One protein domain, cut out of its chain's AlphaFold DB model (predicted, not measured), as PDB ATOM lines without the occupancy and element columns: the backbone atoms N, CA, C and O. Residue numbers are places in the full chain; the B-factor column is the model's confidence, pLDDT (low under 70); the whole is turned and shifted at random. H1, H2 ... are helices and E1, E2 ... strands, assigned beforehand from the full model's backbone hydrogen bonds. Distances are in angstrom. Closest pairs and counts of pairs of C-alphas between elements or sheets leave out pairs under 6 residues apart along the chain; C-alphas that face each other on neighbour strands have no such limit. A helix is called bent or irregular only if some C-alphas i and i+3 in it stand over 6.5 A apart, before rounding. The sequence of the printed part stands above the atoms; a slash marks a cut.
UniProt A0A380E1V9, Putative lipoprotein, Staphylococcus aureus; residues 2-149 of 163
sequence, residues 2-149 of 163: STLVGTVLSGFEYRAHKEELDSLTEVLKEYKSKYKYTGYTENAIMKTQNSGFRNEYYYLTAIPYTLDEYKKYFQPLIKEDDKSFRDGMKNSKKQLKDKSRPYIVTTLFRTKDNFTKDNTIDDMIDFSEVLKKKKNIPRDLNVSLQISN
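AT A GLANCE: This is residues 2 to 149 of the 163 residues of the protein "Putative lipoprotein" of Staphylococcus aureus (UniProt A0A380E1V9). What is the main picture? A small sheet, E1 E2 E4, is in the middle of an elongated body, with H2 running lengthwise past it; the helical hairpin H4 H5 and H1 make one end, and E3 and H6 are toward the other, with H3 off to one side. What is it made of? The printed part has 148 residues, in the order H1 H2 H3 E1 H4 H5 E2 E3 H6 E4; the mixed sheet runs E1 E2 E4, and the class is mostly helix. How large is its outline? It is compact, with a radius of gyration of the C-alphas of 16.8 A, and spans 51 by 33 by 24 A.

HOW THE PARTS SIT: How do the first helices sit? H1, residues 2 to 16, is in a bundle, helices side by side, with H4, residues 67 to 79, and H5, residues 82 to 95. With residues 2 to 5 alone H1 only just touches H4, only at their ends, with 3 pairs of C-alphas within 8 A, closest Ser 2 and Leu 67 at 6.5 A; its residues 15 to 16 alone touch H5, closest C-alphas Ala 16 and Arg 86 at 5.3 A. H4 and H5 are a hairpin at a shallow tilt of 18 degrees, opposite ways, with closest C-alphas Leu 77 and Phe 85 at 5.5 A. How is the sheet paired? E1, residues 58 to 61, and E2, residues 103 to 106, are antiparallel, with N 61 and O 103 at 2.8 A; E2 and E4, residues 142 to 144, are parallel, with N 104 and O 142 at 2.8 A. H1 and H2, residues 18 to 31, are on the sheet but only graze it. Where are the others? H3, residues 42 to 48, and H6, residues 121 to 133, are not on the sheet, and H6 is near H2. E2 runs on into E3, residues 108 to 110, which pairs with no named strand; residues 109 to 110 pair antiparallel with 37 to 38. Are the helix backbones complete? In H2, H3, H5 and H6 every O i to N i+4 pair is within hydrogen-bond range; H1 has 9 of 11, and H4 4 of 9 beside 5 of 10 O i to N i+3 pairs.

IN THESE COORDINATES: Where do the elements begin and end? H1 begins at C-alpha 2 (2.580, 106.549, 4.012), and E4 ends at C-alpha 144 (-3.615, 86.849, 15.942). Which are long? H1 measures 20.4 A, H2 20.1 A, H5 19.8 A, H6 18.7 A and H4 18.3 A; H4 is irregular, but only just, with C-alphas 73 and 76 6.8 A apart.

THE WHOLE: How far does it reach? The two C-alphas farthest apart, Lys 72 and Asn 114, are 51.4 A apart. Is it unbroken and confident? The printed part has no cut and no long link; its mean pLDDT is 95.1, and no printed residue is under 70.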
ATOM      1  N   SER A   2       3.459 106.894   2.878       74.25
ATOM      2  CA  SER A   2       2.580 106.549   4.012       74.25
ATOM      3  C   SER A   2       2.799 105.149   4.608       74.25
ATOM      4  O   SER A   2       2.704 104.975   5.817       74.25
ATOM      5  N   THR A   3       3.180 104.154   3.799       85.00
ATOM      6  CA  THR A   3       3.520 102.806   4.298       85.00
ATOM      7  C   THR A   3       4.711 102.826   5.261       85.00
ATOM      8  O   THR A   3       4.653 102.196   6.310       85.00
ATOM      9  N   LEU A   4       5.759 103.605   4.953       91.69
ATOM     10  CA  LEU A   4       6.937 103.744   5.817       91.69
ATOM     11  C   LEU A   4       6.597 104.478   7.121       91.69
ATOM     12  O   LEU A   4       7.119 104.138   8.176       91.69
ATOM     13  N   VAL A   5       5.686 105.454   7.063       93.88
ATOM     14  CA  VAL A   5       5.161 106.112   8.266       93.88
ATOM     15  C   VAL A   5       4.448 105.093   9.160       93.88
ATOM     16  O   VAL A   5       4.718 105.062  10.353       93.88
ATOM     17  N   GLY A   6       3.624 104.202   8.598       93.50
ATOM     18  CA  GLY A   6       3.003 103.107   9.357       93.50
ATOM     19  C   GLY A   6       4.027 102.178  10.024       93.50
ATOM     20  O   GLY A   6       3.893 101.848  11.201       93.50
ATOM     21  N   THR A   7       5.103 101.823   9.313       95.31
ATOM     22  CA  THR A   7       6.241 101.058   9.858       95.31
ATOM     23  C   THR A   7       6.886 101.757  11.058       95.31
ATOM     24  O   THR A   7       7.159 101.111  12.067       95.31
ATOM     25  N   VAL A   8       7.113 103.072  10.983       96.62
ATOM     26  CA  VAL A   8       7.677 103.854  12.098       96.62
ATOM     27  C   VAL A   8       6.690 103.940  13.264       96.62
ATOM     28  O   VAL A   8       7.075 103.739  14.415       96.62
ATOM     29  N   LEU A   9       5.411 104.188  12.980       97.19
ATOM     30  CA  LEU A   9       4.370 104.305  14.000       97.19
ATOM     31  C   LEU A   9       4.076 102.985  14.716       97.19
ATOM     32  O   LEU A   9       3.658 103.015  15.866       97.19
ATOM     33  N   SER A  10       4.397 101.835  14.122       97.50
ATOM     34  CA  SER A  10       4.422 100.562  14.854       97.50
ATOM     35  C   SER A  10       5.355 100.620  16.078       97.50
ATOM     36  O   SER A  10       5.007 100.121  17.144       97.50
ATOM     37  N   GLY A  11       6.489 101.328  15.997       97.88
ATOM     38  CA  GLY A  11       7.347 101.578  17.163       97.88
ATOM     39  C   GLY A  11       6.709 102.495  18.217       97.88
ATOM     40  O   GLY A  11       6.944 102.322  19.412       97.88
ATOM     41  N   PHE A  12       5.862 103.437  17.794       97.94
ATOM     42  CA  PHE A  12       5.112 104.302  18.709       97.94
ATOM     43  C   PHE A  12       4.023 103.522  19.443       97.94
ATOM     44  O   PHE A  12       3.880 103.670  20.655       97.94
ATOM     45  N   GLU A  13       3.297 102.658  18.733       97.31
ATOM     46  CA  GLU A  13       2.328 101.743  19.343       97.31
ATOM     47  C   GLU A  13       3.022 100.795  20.328       97.31
ATOM     48  O   GLU A  13       2.521 100.600  21.431       97.31
ATOM     49  N   TYR A  14       4.223 100.292  20.007       98.06
ATOM     50  CA  TYR A  14       5.003  99.513  20.972       98.06
ATOM     51  C   TYR A  14       5.282 100.303  22.252       98.06
ATOM     52  O   TYR A  14       4.999  99.812  23.339       98.06
ATOM     53  N   ARG A  15       5.784 101.541  22.148       97.81
ATOM     54  CA  ARG A  15       6.053 102.370  23.335       97.81
ATOM     55  C   ARG A  15       4.778 102.652  24.138       97.81
ATOM     56  O   ARG A  15       4.818 102.612  25.364       97.81
ATOM     57  N   ALA A  16       3.653 102.908  23.471       96.62
ATOM     58  CA  ALA A  16       2.382 103.192  24.138       96.62
ATOM     59  C   ALA A  16       1.845 101.990  24.936       96.62
ATOM     60  O   ALA A  16       1.192 102.184  25.961       96.62
ATOM     61  N   HIS A  17       2.175 100.776  24.488       96.88
ATOM     62  CA  HIS A  17       1.703  99.495  25.016       96.88
ATOM     63  C   HIS A  17       2.850  98.630  25.578       96.88
ATOM     64  O   HIS A  17       2.758  97.404  25.629       96.88
ATOM     65  N   LYS A  18       3.963  99.255  25.989       96.62
ATOM     66  CA  LYS A  18       5.227  98.555  26.264       96.62
ATOM     67  C   LYS A  18       5.090  97.448  27.309       96.62
ATOM     68  O   LYS A  18       5.517  96.328  27.065       96.62
ATOM     69  N   GLU A  19       4.486  97.754  28.455       95.94
ATOM     70  CA  GLU A  19       4.378  96.818  29.585       95.94
ATOM     71  C   GLU A  19       3.631  95.529  29.206       95.94
ATOM     72  O   GLU A  19       4.091  94.424  29.497       95.94
ATOM     73  N   GLU A  20       2.503  95.656  28.511       96.56
ATOM     74  CA  GLU A  20       1.685  94.511  28.106       96.56
ATOM     75  C   GLU A  20       2.294  93.733  26.932       96.56
ATOM     76  O   GLU A  20       2.226  92.503  26.905       96.56
ATOM     77  N   LEU A  21       2.956  94.412  25.990       97.88
ATOM     78  CA  LEU A  21       3.683  93.773  24.888       97.88
ATOM     79  C   LEU A  21       4.918  93.010  25.385       97.88
ATOM     80  O   LEU A  21       5.176  91.883  24.947       97.88
ATOM     81  N   ASP A  22       5.648  93.571  26.344       97.94
ATOM     82  CA  ASP A  22       6.757  92.883  27.003       97.94
ATOM     83  C   ASP A  22       6.234  91.662  27.780       97.94
ATOM     84  O   ASP A  22       6.792  90.570  27.668       97.94
ATOM     85  N   SER A  23       5.095  91.783  28.474       97.75
ATOM     86  CA  SER A  23       4.455  90.636  29.132       97.75
ATOM     87  C   SER A  23       4.021  89.551  28.141       97.75
ATOM     88  O   SER A  23       4.239  88.367  28.406       97.75
ATOM     89  N   LEU A  24       3.460  89.917  26.983       98.06
ATOM     90  CA  LEU A  24       3.136  88.964  25.919       98.06
ATOM     91  C   LEU A  24       4.392  88.238  25.422       98.06
ATOM     92  O   LEU A  24       4.357  87.025  25.223       98.06
ATOM     93  N   THR A  25       5.503  88.958  25.266       98.19
ATOM     94  CA  THR A  25       6.794  88.375  24.879       98.19
ATOM     95  C   THR A  25       7.253  87.322  25.889       98.19
ATOM     96  O   THR A  25       7.627  86.218  25.492       98.19
ATOM     97  N   GLU A  26       7.166  87.612  27.187       98.38
ATOM     98  CA  GLU A  26       7.533  86.654  28.236       98.38
ATOM     99  C   GLU A  26       6.603  85.435  28.276       98.38
ATOM    100  O   GLU A  26       7.073  84.304  28.405       98.38
ATOM    101  N   VAL A  27       5.298  85.617  28.056       97.75
ATOM    102  CA  VAL A  27       4.361  84.488  27.938       97.75
ATOM    103  C   VAL A  27       4.700  83.620  26.718       97.75
ATOM    104  O   VAL A  27       4.736  82.397  26.818       97.75
ATOM    105  N   LEU A  28       5.004  84.206  25.560       98.19
ATOM    106  CA  LEU A  28       5.412  83.431  24.380       98.19
ATOM    107  C   LEU A  28       6.718  82.646  24.647       98.19
ATOM    108  O   LEU A  28       6.846  81.484  24.255       98.19
ATOM    109  N   LYS A  29       7.666  83.215  25.400       98.25
ATOM    110  CA  LYS A  29       8.873  82.493  25.841       98.25
ATOM    111  C   LYS A  29       8.555  81.331  26.789       98.25
ATOM    112  O   LYS A  29       9.097  80.242  26.593       98.25
ATOM    113  N   GLU A  30       7.676  81.542  27.773       98.00
ATOM    114  CA  GLU A  30       7.236  80.540  28.764       98.00
ATOM    115  C   GLU A  30       6.669  79.289  28.068       98.00
ATOM    116  O   GLU A  30       6.998  78.153  28.416       98.00
ATOM    117  N   TYR A  31       5.851  79.486  27.031       97.94
ATOM    118  CA  TYR A  31       5.046  78.421  26.432       97.94
ATOM    119  C   TYR A  31       5.669  77.726  25.212       97.94
ATOM    120  O   TYR A  31       5.143  76.698  24.768       97.94
ATOM    121  N   LYS A  32       6.812  78.204  24.700       97.38
ATOM    122  CA  LYS A  32       7.476  77.644  23.505       97.38
ATOM    123  C   LYS A  32       7.787  76.147  23.612       97.38
ATOM    124  O   LYS A  32       7.628  75.400  22.647       97.38
ATOM    125  N   SER A  33       8.157  75.675  24.806       97.25
ATOM    126  CA  SER A  33       8.455  74.258  25.066       97.25
ATOM    127  C   SER A  33       7.203  73.385  25.162       97.25
ATOM    128  O   SER A  33       7.249  72.221  24.746       97.25
ATOM    129  N   LYS A  34       6.094  73.927  25.693       97.50
ATOM    130  CA  LYS A  34       4.806  73.223  25.817       97.50
ATOM    131  C   LYS A  34       4.180  73.024  24.437       97.50
ATOM    132  O   LYS A  34       3.914  71.890  24.055       97.50
ATOM    133  N   TYR A  35       4.056  74.099  23.657       96.94
ATOM    134  CA  TYR A  35       3.449  74.066  22.318       96.94
ATOM    135  C   TYR A  35       4.456  73.854  21.181       96.94
ATOM    136  O   TYR A  35       4.118  74.023  20.009       96.94
ATOM    137  N   LYS A  36       5.686  73.444  21.510       96.50
ATOM    138  CA  LYS A  36       6.704  72.967  20.561       96.50
ATOM    139  C   LYS A  36       6.928  73.927  19.389       96.50
ATOM    140  O   LYS A  36       6.792  73.533  18.232       96.50
ATOM    141  N   TYR A  37       7.263  75.178  19.686       97.75
ATOM    142  CA  TYR A  37       7.593  76.170  18.668       97.75
ATOM    143  C   TYR A  37       8.876  76.940  18.985       97.75
ATOM    144  O   TYR A  37       9.357  76.960  20.118       97.75
ATOM    145  N   THR A  38       9.408  77.606  17.969       97.88
ATOM    146  CA  THR A  38      10.403  78.676  18.072       97.88
ATOM    147  C   THR A  38       9.880  79.932  17.381       97.88
ATOM    148  O   THR A  38       8.892  79.888  16.648       97.88
ATOM    149  N   GLY A  39      10.539  81.058  17.631       97.50
ATOM    150  CA  GLY A  39      10.406  82.258  16.816       97.50
ATOM    151  C   GLY A  39      11.467  82.313  15.718       97.50
ATOM    152  O   GLY A  39      12.222  81.356  15.512       97.50
ATOM    153  N   TYR A  40      11.550  83.457  15.048       96.50
ATOM    154  CA  TYR A  40      12.748  83.844  14.307       96.50
ATOM    155  C   TYR A  40      13.954  83.971  15.242       96.50
ATOM    156  O   TYR A  40      13.793  84.163  16.440       96.50
ATOM    157  N   THR A  41      15.161  83.946  14.676       96.12
ATOM    158  CA  THR A  41      16.348  84.426  15.393       96.12
ATOM    159  C   THR A  41      16.416  85.951  15.343       96.12
ATOM    160  O   THR A  41      16.004  86.565  14.352       96.12
ATOM    161  N   GLU A  42      17.010  86.566  16.364       94.56
ATOM    162  CA  GLU A  42      17.266  88.012  16.394       94.56
ATOM    163  C   GLU A  42      18.032  88.492  15.148       94.56
ATOM    164  O   GLU A  42      17.637  89.457  14.496       94.56
ATOM    165  N   ASN A  43      19.071  87.754  14.739       93.94
ATOM    166  CA  ASN A  43      19.851  88.067  13.539       93.94
ATOM    167  C   ASN A  43      19.012  88.065  12.254       93.94
ATOM    168  O   ASN A  43      19.223  88.923  11.394       93.94
ATOM    169  N   ALA A  44      18.086  87.114  12.101       93.56
ATOM    170  CA  ALA A  44      17.196  87.088  10.944       93.56
ATOM    171  C   ALA A  44      16.281  88.317  10.950       93.56
ATOM    172  O   ALA A  44      16.151  88.991   9.935       93.56
ATOM    173  N   ILE A  45      15.718  88.674  12.104       93.75
ATOM    174  CA  ILE A  45      14.859  89.856  12.223       93.75
ATOM    175  C   ILE A  45      15.611  91.123  11.828       93.75
ATOM    176  O   ILE A  45      15.161  91.843  10.940       93.75
ATOM    177  N   MET A  46      16.775  91.351  12.434       91.88
ATOM    178  CA  MET A  46      17.536  92.586  12.246       91.88
ATOM    179  C   MET A  46      18.047  92.767  10.817       91.88
ATOM    180  O   MET A  46      18.198  93.896  10.359       91.88
ATOM    181  N   LYS A  47      18.324  91.672  10.101       93.31
ATOM    182  CA  LYS A  47      18.909  91.740   8.754       93.31
ATOM    183  C   LYS A  47      17.887  91.694   7.629       93.31
ATOM    184  O   LYS A  47      18.230  92.080   6.516       93.31
ATOM    185  N   THR A  48      16.681  91.182   7.872       90.69
ATOM    186  CA  THR A  48      15.789  90.799   6.766       90.69
ATOM    187  C   THR A  48      14.352  91.279   6.914       90.69
ATOM    188  O   THR A  48      13.574  91.110   5.980       90.69
ATOM    189  N   GLN A  49      13.962  91.803   8.076       90.00
ATOM    190  CA  GLN A  49      12.587  92.220   8.347       90.00
ATOM    191  C   GLN A  49      12.507  93.749   8.408       90.00
ATOM    192  O   GLN A  49      13.373  94.402   8.977       90.00
ATOM    193  N   ASN A  50      11.452  94.332   7.832       91.62
ATOM    194  CA  ASN A  50      11.277  95.789   7.727       91.62
ATOM    195  C   ASN A  50       9.830  96.254   7.999       91.62
ATOM    196  O   ASN A  50       9.435  97.351   7.609       91.62
ATOM    197  N   SER A  51       9.022  95.419   8.662       89.44
ATOM    198  CA  SER A  51       7.581  95.646   8.852       89.44
ATOM    199  C   SER A  51       7.213  96.546  10.042       89.44
ATOM    200  O   SER A  51       6.029  96.754  10.285       89.44
ATOM    201  N   GLY A  52       8.190  97.055  10.794       94.31
ATOM    202  CA  GLY A  52       7.978  97.905  11.972       94.31
ATOM    203  C   GLY A  52       8.507  97.230  13.229       94.31
ATOM    204  O   GLY A  52       9.495  96.498  13.152       94.31
ATOM    205  N   PHE A  53       7.852  97.445  14.373       97.56
ATOM    206  CA  PHE A  53       8.195  96.726  15.595       97.56
ATOM    207  C   PHE A  53       8.035  95.216  15.382       97.56
ATOM    208  O   PHE A  53       6.981  94.729  14.953       97.56
ATOM    209  N   ARG A  54       9.098  94.476  15.696       97.75
ATOM    210  CA  ARG A  54       9.167  93.025  15.568       97.75
ATOM    211  C   ARG A  54      10.164  92.461  16.570       97.75
ATOM    212  O   ARG A  54      11.255  93.000  16.730       97.75
ATOM    213  N   ASN A  55       9.802  91.336  17.171       97.69
ATOM    214  CA  ASN A  55      10.710  90.474  17.916       97.69
ATOM    215  C   ASN A  55      10.638  89.040  17.365       97.69
ATOM    216  O   ASN A  55      10.013  88.792  16.332       97.69
ATOM    217  N   GLU A  56      11.302  88.102  18.040       97.88
ATOM    218  CA  GLU A  56      11.376  86.685  17.651       97.88
ATOM    219  C   GLU A  56      10.000  86.050  17.422       97.88
ATOM    220  O   GLU A  56       9.845  85.216  16.530       97.88
ATOM    221  N   TYR A  57       8.990  86.463  18.186       98.38
ATOM    222  CA  TYR A  57       7.713  85.765  18.265       98.38
ATOM    223  C   TYR A  57       6.565  86.468  17.554       98.38
ATOM    224  O   TYR A  57       5.591  85.795  17.228       98.38
ATOM    225  N   TYR A  58       6.627  87.781  17.326       98.38
ATOM    226  CA  TYR A  58       5.559  88.521  16.655       98.38
ATOM    227  C   TYR A  58       6.035  89.840  16.045       98.38
ATOM    228  O   TYR A  58       7.124  90.346  16.321       98.38
ATOM    229  N   TYR A  59       5.166  90.429  15.228       98.06
ATOM    230  CA  TYR A  59       5.268  91.818  14.794       98.06
ATOM    231  C   TYR A  59       3.984  92.585  15.093       98.06
ATOM    232  O   TYR A  59       2.911  91.995  15.234       98.06
ATOM    233  N   LEU A  60       4.124  93.904  15.192       97.12
ATOM    234  CA  LEU A  60       3.039  94.843  15.437       97.12
ATOM    235  C   LEU A  60       2.815  95.690  14.182       97.12
ATOM    236  O   LEU A  60       3.775  96.180  13.583       97.12
ATOM    237  N   THR A  61       1.566  95.897  13.785       94.62
ATOM    238  CA  THR A  61       1.210  96.812  12.695       94.62
ATOM    239  C   THR A  61       0.411  97.997  13.218       94.62
ATOM    240  O   THR A  61      -0.456  97.856  14.080       94.62
ATOM    241  N   ALA A  62       0.715  99.172  12.671       92.44
ATOM    242  CA  ALA A  62       0.012 100.419  12.937       92.44
ATOM    243  C   ALA A  62      -0.651 100.936  11.656       92.44
ATOM    244  O   ALA A  62      -0.268 100.558  10.543       92.44
ATOM    245  N   ILE A  63      -1.633 101.823  11.816       91.06
ATOM    246  CA  ILE A  63      -2.254 102.505  10.681       91.06
ATOM    247  C   ILE A  63      -1.239 103.443  10.016       91.06
ATOM    248  O   ILE A  63      -0.550 104.199  10.707       91.06
ATOM    249  N   PRO A  64      -1.122 103.405   8.676       92.69
ATOM    250  CA  PRO A  64      -0.293 104.353   7.956       92.69
ATOM    251  C   PRO A  64      -0.958 105.730   7.909       92.69
ATOM    252  O   PRO A  64      -2.148 105.850   7.627       92.69
ATOM    253  N   TYR A  65      -0.146 106.768   8.085       94.19
ATOM    254  CA  TYR A  65      -0.532 108.168   7.907       94.19
ATOM    255  C   TYR A  65       0.380 108.835   6.879       94.19
ATOM    256  O   TYR A  65       1.419 108.295   6.492       94.19
ATOM    257  N   THR A  66       0.000 110.014   6.408       96.44
ATOM    258  CA  THR A  66       0.879 110.847   5.583       96.44
ATOM    259  C   THR A  66       2.077 111.357   6.394       96.44
ATOM    260  O   THR A  66       2.080 111.357   7.628       96.44
ATOM    261  N   LEU A  67       3.123 111.813   5.700       96.88
ATOM    262  CA  LEU A  67       4.294 112.394   6.362       96.88
ATOM    263  C   LEU A  67       3.950 113.695   7.108       96.88
ATOM    264  O   LEU A  67       4.532 113.967   8.156       96.88
ATOM    265  N   ASP A  68       3.003 114.480   6.598       97.12
ATOM    266  CA  ASP A  68       2.588 115.731   7.239       97.12
ATOM    267  C   ASP A  68       1.809 115.465   8.529       97.12
ATOM    268  O   ASP A  68       2.065 116.102   9.552       97.12
ATOM    269  N   GLU A  69       0.931 114.459   8.530       97.44
ATOM    270  CA  GLU A  69       0.268 113.986   9.750       97.44
ATOM    271  C   GLU A  69       1.283 113.440  10.760       97.44
ATOM    272  O   GLU A  69       1.194 113.763  11.944       97.44
ATOM    273  N   TYR A  70       2.290 112.686  10.303       97.75
ATOM    274  CA  TYR A  70       3.393 112.238  11.157       97.75
ATOM    275  C   TYR A  70       4.101 113.409  11.841       97.75
ATOM    276  O   TYR A  70       4.199 113.441  13.069       97.75
ATOM    277  N   LYS A  71       4.562 114.391  11.058       98.00
ATOM    278  CA  LYS A  71       5.282 115.565  11.569       98.00
ATOM    279  C   LYS A  71       4.436 116.383  12.540       98.00
ATOM    280  O   LYS A  71       4.969 116.906  13.513       98.00
ATOM    281  N   LYS A  72       3.132 116.493  12.275       98.06
ATOM    282  CA  LYS A  72       2.208 117.303  13.070       98.06
ATOM    283  C   LYS A  72       1.796 116.631  14.378       98.06
ATOM    284  O   LYS A  72       1.791 117.295  15.408       98.06
ATOM    285  N   TYR A  73       1.419 115.354  14.339       98.12
ATOM    286  CA  TYR A  73       0.766 114.691  15.473       98.12
ATOM    287  C   TYR A  73       1.689 113.749  16.247       98.12
ATOM    288  O   TYR A  73       1.547 113.623  17.459       98.12
ATOM    289  N   PHE A  74       2.654 113.112  15.581       98.06
ATOM    290  CA  PHE A  74       3.432 112.026  16.184       98.06
ATOM    291  C   PHE A  74       4.878 112.418  16.485       98.06
ATOM    292  O   PHE A  74       5.366 112.153  17.578       98.06
ATOM    293  N   GLN A  75       5.570 113.092  15.564       98.12
ATOM    294  CA  GLN A  75       6.975 113.473  15.744       98.12
ATOM    295  C   GLN A  75       7.254 114.271  17.038       98.12
ATOM    296  O   GLN A  75       8.270 113.984  17.676       98.12
ATOM    297  N   PRO A  76       6.397 115.217  17.482       98.12
ATOM    298  CA  PRO A  76       6.621 115.939  18.736       98.12
ATOM    299  C   PRO A  76       6.652 115.021  19.965       98.12
ATOM    300  O   PRO A  76       7.387 115.291  20.908       98.12
ATOM    301  N   LEU A  77       5.929 113.896  19.923       98.38
ATOM    302  CA  LEU A  77       5.790 112.984  21.058       98.38
ATOM    303  C   LEU A  77       7.095 112.253  21.404       98.38
ATOM    304  O   LEU A  77       7.241 111.760  22.514       98.38
ATOM    305  N   ILE A  78       8.066 112.172  20.485       97.94
ATOM    306  CA  ILE A  78       9.295 111.374  20.663       97.94
ATOM    307  C   ILE A  78      10.032 111.726  21.962       97.94
ATOM    308  O   ILE A  78      10.535 110.828  22.637       97.94
ATOM    309  N   LYS A  79      10.090 113.018  22.307       96.38
ATOM    310  CA  LYS A  79      10.848 113.533  23.459       96.38
ATOM    311  C   LYS A  79      10.039 113.609  24.755       96.38
ATOM    312  O   LYS A  79      10.611 113.941  25.787       96.38
ATOM    313  N   GLU A  80       8.745 113.318  24.697       97.75
ATOM    314  CA  GLU A  80       7.859 113.361  25.857       97.75
ATOM    315  C   GLU A  80       8.153 112.207  26.823       97.75
ATOM    316  O   GLU A  80       8.654 111.151  26.418       97.75
ATOM    317  N   ASP A  81       7.809 112.388  28.098       98.00
ATOM    318  CA  ASP A  81       7.794 111.300  29.078       98.00
ATOM    319  C   ASP A  81       6.698 110.269  28.748       98.00
ATOM    320  O   ASP A  81       5.785 110.531  27.969       98.00
ATOM    321  N   ASP A  82       6.753 109.075  29.341       96.75
ATOM    322  CA  ASP A  82       5.852 107.978  28.964       96.75
ATOM    323  C   ASP A  82       4.371 108.234  29.271       96.75
ATOM    324  O   ASP A  82       3.491 107.646  28.631       96.75
ATOM    325  N   LYS A  83       4.048 109.091  30.245       96.75
ATOM    326  CA  LYS A  83       2.656 109.467  30.506       96.75
ATOM    327  C   LYS A  83       2.177 110.422  29.413       96.75
ATOM    328  O   LYS A  83       1.184 110.122  28.749       96.75
ATOM    329  N   SER A  84       2.919 111.502  29.176       98.12
ATOM    330  CA  SER A  84       2.603 112.504  28.148       98.12
ATOM    331  C   SER A  84       2.596 111.903  26.738       98.12
ATOM    332  O   SER A  84       1.708 112.195  25.941       98.12
ATOM    333  N   PHE A  85       3.505 110.967  26.454       98.44
ATOM    334  CA  PHE A  85       3.540 110.191  25.216       98.44
ATOM    335  C   PHE A  85       2.246 109.396  24.996       98.44
ATOM    336  O   PHE A  85       1.639 109.480  23.927       98.44
ATOM    337  N   ARG A  86       1.790 108.638  26.006       97.12
ATOM    338  CA  ARG A  86       0.560 107.828  25.916       97.12
ATOM    339  C   ARG A  86      -0.684 108.694  25.734       97.12
ATOM    340  O   ARG A  86      -1.549 108.359  24.923       97.12
ATOM    341  N   ASP A  87      -0.767 109.812  26.445       97.75
ATOM    342  CA  ASP A  87      -1.880 110.757  26.307       97.75
ATOM    343  C   ASP A  87      -1.854 111.454  24.934       97.75
ATOM    344  O   ASP A  87      -2.888 111.560  24.265       97.75
ATOM    345  N   GLY A  88      -0.665 111.824  24.448       98.06
ATOM    346  CA  GLY A  88      -0.445 112.371  23.110       98.06
ATOM    347  C   GLY A  88      -0.822 111.400  21.988       98.06
ATOM    348  O   GLY A  88      -1.474 111.802  21.022       98.06
ATOM    349  N   MET A  89      -0.508 110.109  22.135       97.12
ATOM    350  CA  MET A  89      -0.925 109.054  21.200       97.12
ATOM    351  C   MET A  89      -2.454 108.939  21.123       97.12
ATOM    352  O   MET A  89      -3.023 108.943  20.029       97.12
ATOM    353  N   LYS A  90      -3.143 108.909  22.275       95.94
ATOM    354  CA  LYS A  90      -4.618 108.886  22.333       95.94
ATOM    355  C   LYS A  90      -5.233 110.127  21.684       95.94
ATOM    356  O   LYS A  90      -6.192 110.012  20.919       95.94
ATOM    357  N   ASN A  91      -4.679 111.307  21.964       97.75
ATOM    358  CA  ASN A  91      -5.139 112.555  21.363       97.75
ATOM    359  C   ASN A  91      -4.931 112.566  19.840       97.75
ATOM    360  O   ASN A  91      -5.842 112.951  19.110       97.75
ATOM    361  N   SER A  92      -3.788 112.079  19.352       96.94
ATOM    362  CA  SER A  92      -3.492 111.983  17.916       96.94
ATOM    363  C   SER A  92      -4.522 111.121  17.187       96.94
ATOM    364  O   SER A  92      -5.132 111.586  16.223       96.94
ATOM    365  N   LYS A  93      -4.824 109.921  17.708       95.19
ATOM    366  CA  LYS A  93      -5.880 109.048  17.160       95.19
ATOM    367  C   LYS A  93      -7.245 109.738  17.150       95.19
ATOM    368  O   LYS A  93      -7.952 109.698  16.146       95.19
ATOM    369  N   LYS A  94      -7.601 110.450  18.227       96.75
ATOM    370  CA  LYS A  94      -8.858 111.213  18.308       96.75
ATOM    371  C   LYS A  94      -8.940 112.317  17.248       96.75
ATOM    372  O   LYS A  94      -9.977 112.445  16.599       96.75
ATOM    373  N   GLN A  95      -7.877 113.103  17.061       97.19
ATOM    374  CA  GLN A  95      -7.841 114.196  16.078       97.19
ATOM    375  C   GLN A  95      -7.886 113.681  14.634       97.19
ATOM    376  O   GLN A  95      -8.560 114.272  13.792       97.19
ATOM    377  N   LEU A  96      -7.242 112.543  14.377       96.31
ATOM    378  CA  LEU A  96      -7.241 111.855  13.085       96.31
ATOM    379  C   LEU A  96      -8.495 110.993  12.856       96.31
ATOM    380  O   LEU A  96      -8.641 110.388  11.798       96.31
ATOM    381  N   LYS A  97      -9.425 110.963  13.822       96.31
ATOM    382  CA  LYS A  97     -10.658 110.153  13.807       96.31
ATOM    383  C   LYS A  97     -10.393 108.653  13.613       96.31
ATOM    384  O   LYS A  97     -11.253 107.928  13.110       96.31
ATOM    385  N   ASP A  98      -9.228 108.189  14.052       92.69
ATOM    386  CA  ASP A  98      -8.819 106.795  13.991       92.69
ATOM    387  C   ASP A  98      -9.460 105.999  15.131       92.69
ATOM    388  O   ASP A  98      -9.256 106.277  16.314       92.69
ATOM    389  N   LYS A  99     -10.270 105.008  14.754       90.12
ATOM    390  CA  LYS A  99     -10.931 104.065  15.671       90.12
ATOM    391  C   LYS A  99     -10.318 102.666  15.612       90.12
ATOM    392  O   LYS A  99     -10.849 101.740  16.225       90.12
ATOM    393  N   SER A 100      -9.264 102.492  14.823       87.94
ATOM    394  CA  SER A 100      -8.596 101.213  14.656       87.94
ATOM    395  C   SER A 100      -7.811 100.827  15.908       87.94
ATOM    396  O   SER A 100      -7.519 101.639  16.791       87.94
ATOM    397  N   ARG A 101      -7.462  99.546  15.968       89.62
ATOM    398  CA  ARG A 101      -6.565  98.988  16.974       89.62
ATOM    399  C   ARG A 101      -5.363  98.385  16.252       89.62
ATOM    400  O   ARG A 101      -5.573  97.701  15.245       89.62
ATOM    401  N   PRO A 102      -4.137  98.602  16.755       92.56
ATOM    402  CA  PRO A 102      -2.958  97.906  16.260       92.56
ATOM    403  C   PRO A 102      -3.160  96.386  16.247       92.56
ATOM    404  O   PRO A 102      -3.859  95.833  17.106       92.56
ATOM    405  N   TYR A 103      -2.543  95.713  15.274       95.44
ATOM    406  CA  TYR A 103      -2.574  94.255  15.175       95.44
ATOM    407  C   TYR A 103      -1.228  93.655  15.555       95.44
ATOM    408  O   TYR A 103      -0.190  94.019  15.006       95.44
ATOM    409  N   ILE A 104      -1.271  92.683  16.452       97.06
ATOM    410  CA  ILE A 104      -0.171  91.799  16.802       97.06
ATOM    411  C   ILE A 104      -0.385  90.490  16.054       97.06
ATOM    412  O   ILE A 104      -1.436  89.859  16.181       97.06
ATOM    413  N   VAL A 105       0.619  90.061  15.299       97.62
ATOM    414  CA  VAL A 105       0.584  88.787  14.577       97.62
ATOM    415  C   VAL A 105       1.821  87.986  14.943       97.62
ATOM    416  O   VAL A 105       2.948  88.441  14.725       97.62
ATOM    417  N   THR A 106       1.622  86.799  15.517       98.06
ATOM    418  CA  THR A 106       2.749  85.940  15.884       98.06
ATOM    419  C   THR A 106       3.391  85.307  14.654       98.06
ATOM    420  O   THR A 106       2.740  85.041  13.652       98.06
ATOM    421  N   THR A 107       4.686  85.033  14.734       97.25
ATOM    422  CA  THR A 107       5.464  84.340  13.707       97.25
ATOM    423  C   THR A 107       6.176  83.155  14.333       97.25
ATOM    424  O   THR A 107       7.358  83.230  14.667       97.25
ATOM    425  N   LEU A 108       5.418  82.079  14.547       98.06
ATOM    426  CA  LEU A 108       5.899  80.879  15.221       98.06
ATOM    427  C   LEU A 108       6.219  79.777  14.204       98.06
ATOM    428  O   LEU A 108       5.493  79.572  13.226       98.06
ATOM    429  N   PHE A 109       7.281  79.028  14.471       96.69
ATOM    430  CA  PHE A 109       7.714  77.878  13.683       96.69
ATOM    431  C   PHE A 109       7.624  76.631  14.553       96.69
ATOM    432  O   PHE A 109       8.224  76.568  15.624       96.69
ATOM    433  N   ARG A 110       6.848  75.636  14.125       94.75
ATOM    434  CA  ARG A 110       6.720  74.357  14.831       94.75
ATOM    435  C   ARG A 110       8.079  73.656  14.877       94.75
ATOM    436  O   ARG A 110       8.791  73.681  13.890       94.75
ATOM    437  N   THR A 111       8.422  72.974  15.968       94.00
ATOM    438  CA  THR A 111       9.673  72.193  16.060       94.00
ATOM    439  C   THR A 111       9.520  70.718  15.687       94.00
ATOM    440  O   THR A 111      10.521  70.035  15.495       94.00
ATOM    441  N   LYS A 112       8.284  70.216  15.571       89.06
ATOM    442  CA  LYS A 112       7.984  68.850  15.109       89.06
ATOM    443  C   LYS A 112       8.210  68.708  13.599       89.06
ATOM    444  O   LYS A 112       7.849  69.600  12.832       89.06
ATOM    445  N   ASP A 113       8.718  67.550  13.181       86.19
ATOM    446  CA  ASP A 113       9.028  67.252  11.776       86.19
ATOM    447  C   ASP A 113       7.784  67.039  10.902       86.19
ATOM    448  O   ASP A 113       7.770  67.422   9.737       86.19
ATOM    449  N   ASN A 114       6.721  66.469  11.470       89.62
ATOM    450  CA  ASN A 114       5.498  66.073  10.770       89.62
ATOM    451  C   ASN A 114       4.381  67.132  10.843       89.62
ATOM    452  O   ASN A 114       3.218  66.794  11.051       89.62
ATOM    453  N   PHE A 115       4.720  68.417  10.726       90.12
ATOM    454  CA  PHE A 115       3.732  69.499  10.809       90.12
ATOM    455  C   PHE A 115       2.620  69.357   9.755       90.12
ATOM    456  O   PHE A 115       2.891  69.355   8.553       90.12
ATOM    457  N   THR A 116       1.367  69.343  10.212       90.31
ATOM    458  CA  THR A 116       0.179  69.611   9.394       90.31
ATOM    459  C   THR A 116      -0.715  70.612  10.124       90.31
ATOM    460  O   THR A 116      -0.596  70.803  11.336       90.31
ATOM    461  N   LYS A 117      -1.616  71.286   9.400       89.50
ATOM    462  CA  LYS A 117      -2.589  72.179  10.050       89.50
ATOM    463  C   LYS A 117      -3.490  71.391  11.003       89.50
ATOM    464  O   LYS A 117      -3.674  71.806  12.143       89.50
ATOM    465  N   ASP A 118      -3.943  70.220  10.568       90.06
ATOM    466  CA  ASP A 118      -4.881  69.379  11.315       90.06
ATOM    467  C   ASP A 118      -4.288  68.866  12.631       90.06
ATOM    468  O   ASP A 118      -4.964  68.862  13.649       90.06
ATOM    469  N   ASN A 119      -2.999  68.509  12.664       89.06
ATOM    470  CA  ASN A 119      -2.357  68.023  13.893       89.06
ATOM    471  C   ASN A 119      -1.828  69.134  14.819       89.06
ATOM    472  O   ASN A 119      -1.176  68.844  15.828       89.06
ATOM    473  N   THR A 120      -2.047  70.397  14.451       91.94
ATOM    474  CA  THR A 120      -1.571  71.570  15.198       91.94
ATOM    475  C   THR A 120      -2.717  72.484  15.636       91.94
ATOM    476  O   THR A 120      -2.528  73.288  16.547       91.94
ATOM    477  N   ILE A 121      -3.909  72.368  15.040       93.12
ATOM    478  CA  ILE A 121      -5.035  73.263  15.332       93.12
ATOM    479  C   ILE A 121      -5.473  73.198  16.801       93.12
ATOM    480  O   ILE A 121      -5.625  74.250  17.418       93.12
ATOM    481  N   ASP A 122      -5.562  72.003  17.389       95.19
ATOM    482  CA  ASP A 122      -5.966  71.831  18.792       95.19
ATOM    483  C   ASP A 122      -4.962  72.470  19.762       95.19
ATOM    484  O   ASP A 122      -5.356  73.175  20.691       95.19
ATOM    485  N   ASP A 123      -3.657  72.319  19.496       94.69
ATOM    486  CA  ASP A 123      -2.597  72.982  20.269       94.69
ATOM    487  C   ASP A 123      -2.734  74.515  20.207       94.69
ATOM    488  O   ASP A 123      -2.495  75.204  21.198       94.69
ATOM    489  N   MET A 124      -3.099  75.067  19.046       95.25
ATOM    490  CA  MET A 124      -3.273  76.514  18.864       95.25
ATOM    491  C   MET A 124      -4.557  77.035  19.508       95.25
ATOM    492  O   MET A 124      -4.548  78.143  20.047       95.25
ATOM    493  N   ILE A 125      -5.635  76.247  19.504       96.69
ATOM    494  CA  ILE A 125      -6.868  76.567  20.230       96.69
ATOM    495  C   ILE A 125      -6.590  76.587  21.737       96.69
ATOM    496  O   ILE A 125      -6.881  77.594  22.385       96.69
ATOM    497  N   ASP A 126      -5.953  75.544  22.288       97.75
ATOM    498  CA  ASP A 126      -5.569  75.506  23.708       97.75
ATOM    499  C   ASP A 126      -4.653  76.682  24.064       97.75
ATOM    500  O   ASP A 126      -4.876  77.372  25.063       97.75
ATOM    501  N   PHE A 127      -3.657  76.979  23.222       97.44
ATOM    502  CA  PHE A 127      -2.758  78.097  23.487       97.44
ATOM    503  C   PHE A 127      -3.489  79.445  23.475       97.44
ATOM    504  O   PHE A 127      -3.274  80.268  24.365       97.44
ATOM    505  N   SER A 128      -4.400  79.661  22.526       96.31
ATOM    506  CA  SER A 128      -5.259  80.848  22.495       96.31
ATOM    507  C   SER A 128      -6.084  80.988  23.782       96.31
ATOM    508  O   SER A 128      -6.148  82.076  24.357       96.31
ATOM    509  N   GLU A 129      -6.669  79.903  24.294       96.81
ATOM    510  CA  GLU A 129      -7.420  79.933  25.556       96.81
ATOM    511  C   GLU A 129      -6.531  80.227  26.772       96.81
ATOM    512  O   GLU A 129      -6.939  80.951  27.686       96.81
ATOM    513  N   VAL A 130      -5.290  79.732  26.786       95.75
ATOM    514  CA  VAL A 130      -4.300  80.102  27.809       95.75
ATOM    515  C   VAL A 130      -3.959  81.590  27.728       95.75
ATOM    516  O   VAL A 130      -3.956  82.261  28.762       95.75
ATOM    517  N   LEU A 131      -3.722  82.125  26.527       94.88
ATOM    518  CA  LEU A 131      -3.438  83.547  26.321       94.88
ATOM    519  C   LEU A 131      -4.598  84.417  26.825       94.88
ATOM    520  O   LEU A 131      -4.366  85.330  27.615       94.88
ATOM    521  N   LYS A 132      -5.852  84.079  26.496       93.19
ATOM    522  CA  LYS A 132      -7.049  84.800  26.979       93.19
ATOM    523  C   LYS A 132      -7.141  84.881  28.509       93.19
ATOM    524  O   LYS A 132      -7.666  85.858  29.046       93.19
ATOM    525  N   LYS A 133      -6.622  83.879  29.228       94.44
ATOM    526  CA  LYS A 133      -6.620  83.839  30.702       94.44
ATOM    527  C   LYS A 133      -5.532  84.715  31.332       94.44
ATOM    528  O   LYS A 133      -5.656  85.071  32.506       94.44
ATOM    529  N   LYS A 134      -4.482  85.097  30.596       93.56
ATOM    530  CA  LYS A 134      -3.434  85.990  31.113       93.56
ATOM    531  C   LYS A 134      -3.996  87.416  31.254       93.56
ATOM    532  O   LYS A 134      -4.704  87.928  30.386       93.56
ATOM    533  N   LYS A 135      -3.738  88.053  32.402       89.38
ATOM    534  CA  LYS A 135      -4.271  89.393  32.724       89.38
ATOM    535  C   LYS A 135      -3.398  90.542  32.228       89.38
ATOM    536  O   LYS A 135      -3.932  91.616  31.992       89.38
ATOM    537  N   ASN A 136      -2.104  90.291  32.037       90.50
ATOM    538  CA  ASN A 136      -1.104  91.335  31.804       90.50
ATOM    539  C   ASN A 136      -0.664  91.433  30.333       90.50
ATOM    540  O   ASN A 136       0.315  92.103  30.047       90.50
ATOM    541  N   ILE A 137      -1.356  90.752  29.415       91.81
ATOM    542  CA  ILE A 137      -1.099  90.838  27.968       91.81
ATOM    543  C   ILE A 137      -2.099  91.804  27.305       91.81
ATOM    544  O   ILE A 137      -3.154  92.047  27.898       91.81
ATOM    545  N   PRO A 138      -1.833  92.300  26.080       88.94
ATOM    546  CA  PRO A 138      -2.672  93.306  25.440       88.94
ATOM    547  C   PRO A 138      -4.102  92.813  25.219       88.94
ATOM    548  O   PRO A 138      -4.320  91.764  24.609       88.94
ATOM    549  N   ARG A 139      -5.085  93.575  25.713       86.38
ATOM    550  CA  ARG A 139      -6.527  93.257  25.588       86.38
ATOM    551  C   ARG A 139      -7.292  94.239  24.716       86.38
ATOM    552  O   ARG A 139      -8.366  93.920  24.207       86.38
ATOM    553  N   ASP A 140      -6.767  95.442  24.568       84.88
ATOM    554  CA  ASP A 140      -7.290  96.485  23.697       84.88
ATOM    555  C   ASP A 140      -6.650  96.459  22.300       84.88
ATOM    556  O   ASP A 140      -7.120  97.170  21.413       84.88
ATOM    557  N   LEU A 141      -5.665  95.584  22.072       90.00
ATOM    558  CA  LEU A 141      -5.062  95.302  20.768       90.00
ATOM    559  C   LEU A 141      -5.656  94.049  20.115       90.00
ATOM    560  O   LEU A 141      -6.174  93.152  20.781       90.00
ATOM    561  N   ASN A 142      -5.560  93.969  18.788       92.88
ATOM    562  CA  ASN A 142      -5.964  92.776  18.051       92.88
ATOM    563  C   ASN A 142      -4.808  91.771  18.039       92.88
ATOM    564  O   ASN A 142      -3.760  92.064  17.475       92.88
ATOM    565  N   VAL A 143      -4.989  90.582  18.616       94.06
ATOM    566  CA  VAL A 143      -3.949  89.538  18.663       94.06
ATOM    567  C   VAL A 143      -4.340  88.363  17.771       94.06
ATOM    568  O   VAL A 143      -5.398  87.765  17.950       94.06
ATOM    569  N   SER A 144      -3.473  88.012  16.821       95.81
ATOM    570  CA  SER A 144      -3.615  86.849  15.942       95.81
ATOM    571  C   SER A 144      -2.470  85.866  16.173       95.81
ATOM    572  O   SER A 144      -1.297  86.195  15.977       95.81
ATOM    573  N   LEU A 145      -2.824  84.648  16.584       96.38
ATOM    574  CA  LEU A 145      -1.883  83.550  16.773       96.38
ATOM    575  C   LEU A 145      -1.712  82.787  15.451       96.38
ATOM    576  O   LEU A 145      -2.661  82.198  14.937       96.38
ATOM    577  N   GLN A 146      -0.499  82.798  14.907       96.94
ATOM    578  CA  GLN A 146      -0.101  82.056  13.714       96.94
ATOM    579  C   GLN A 146       1.126  81.184  13.983       96.94
ATOM    580  O   GLN A 146       2.069  81.584  14.677       96.94
ATOM    581  N   ILE A 147       1.115  79.999  13.372       96.44
ATOM    582  CA  ILE A 147       2.201  79.023  13.405       96.44
ATOM    583  C   ILE A 147       2.373  78.382  12.024       96.44
ATOM    584  O   ILE A 147       1.403  78.180  11.290       96.44
ATOM    585  N   SER A 148       3.611  78.057  11.675       95.25
ATOM    586  CA  SER A 148       3.988  77.403  10.420       95.25
ATOM    587  C   SER A 148       4.892  76.189  10.671       95.25
ATOM    588  O   SER A 148       5.180  75.850  11.823       95.25
ATOM    589  N   ASN A 149       5.324  75.511   9.603       94.12
ATOM    590  CA  ASN A 149       6.334  74.454   9.713       94.12
ATOM    591  C   ASN A 149       7.695  75.030  10.162       94.12
ATOM    592  O   ASN A 149       7.840  76.231  10.339       94.12
TER     593      ASN A 149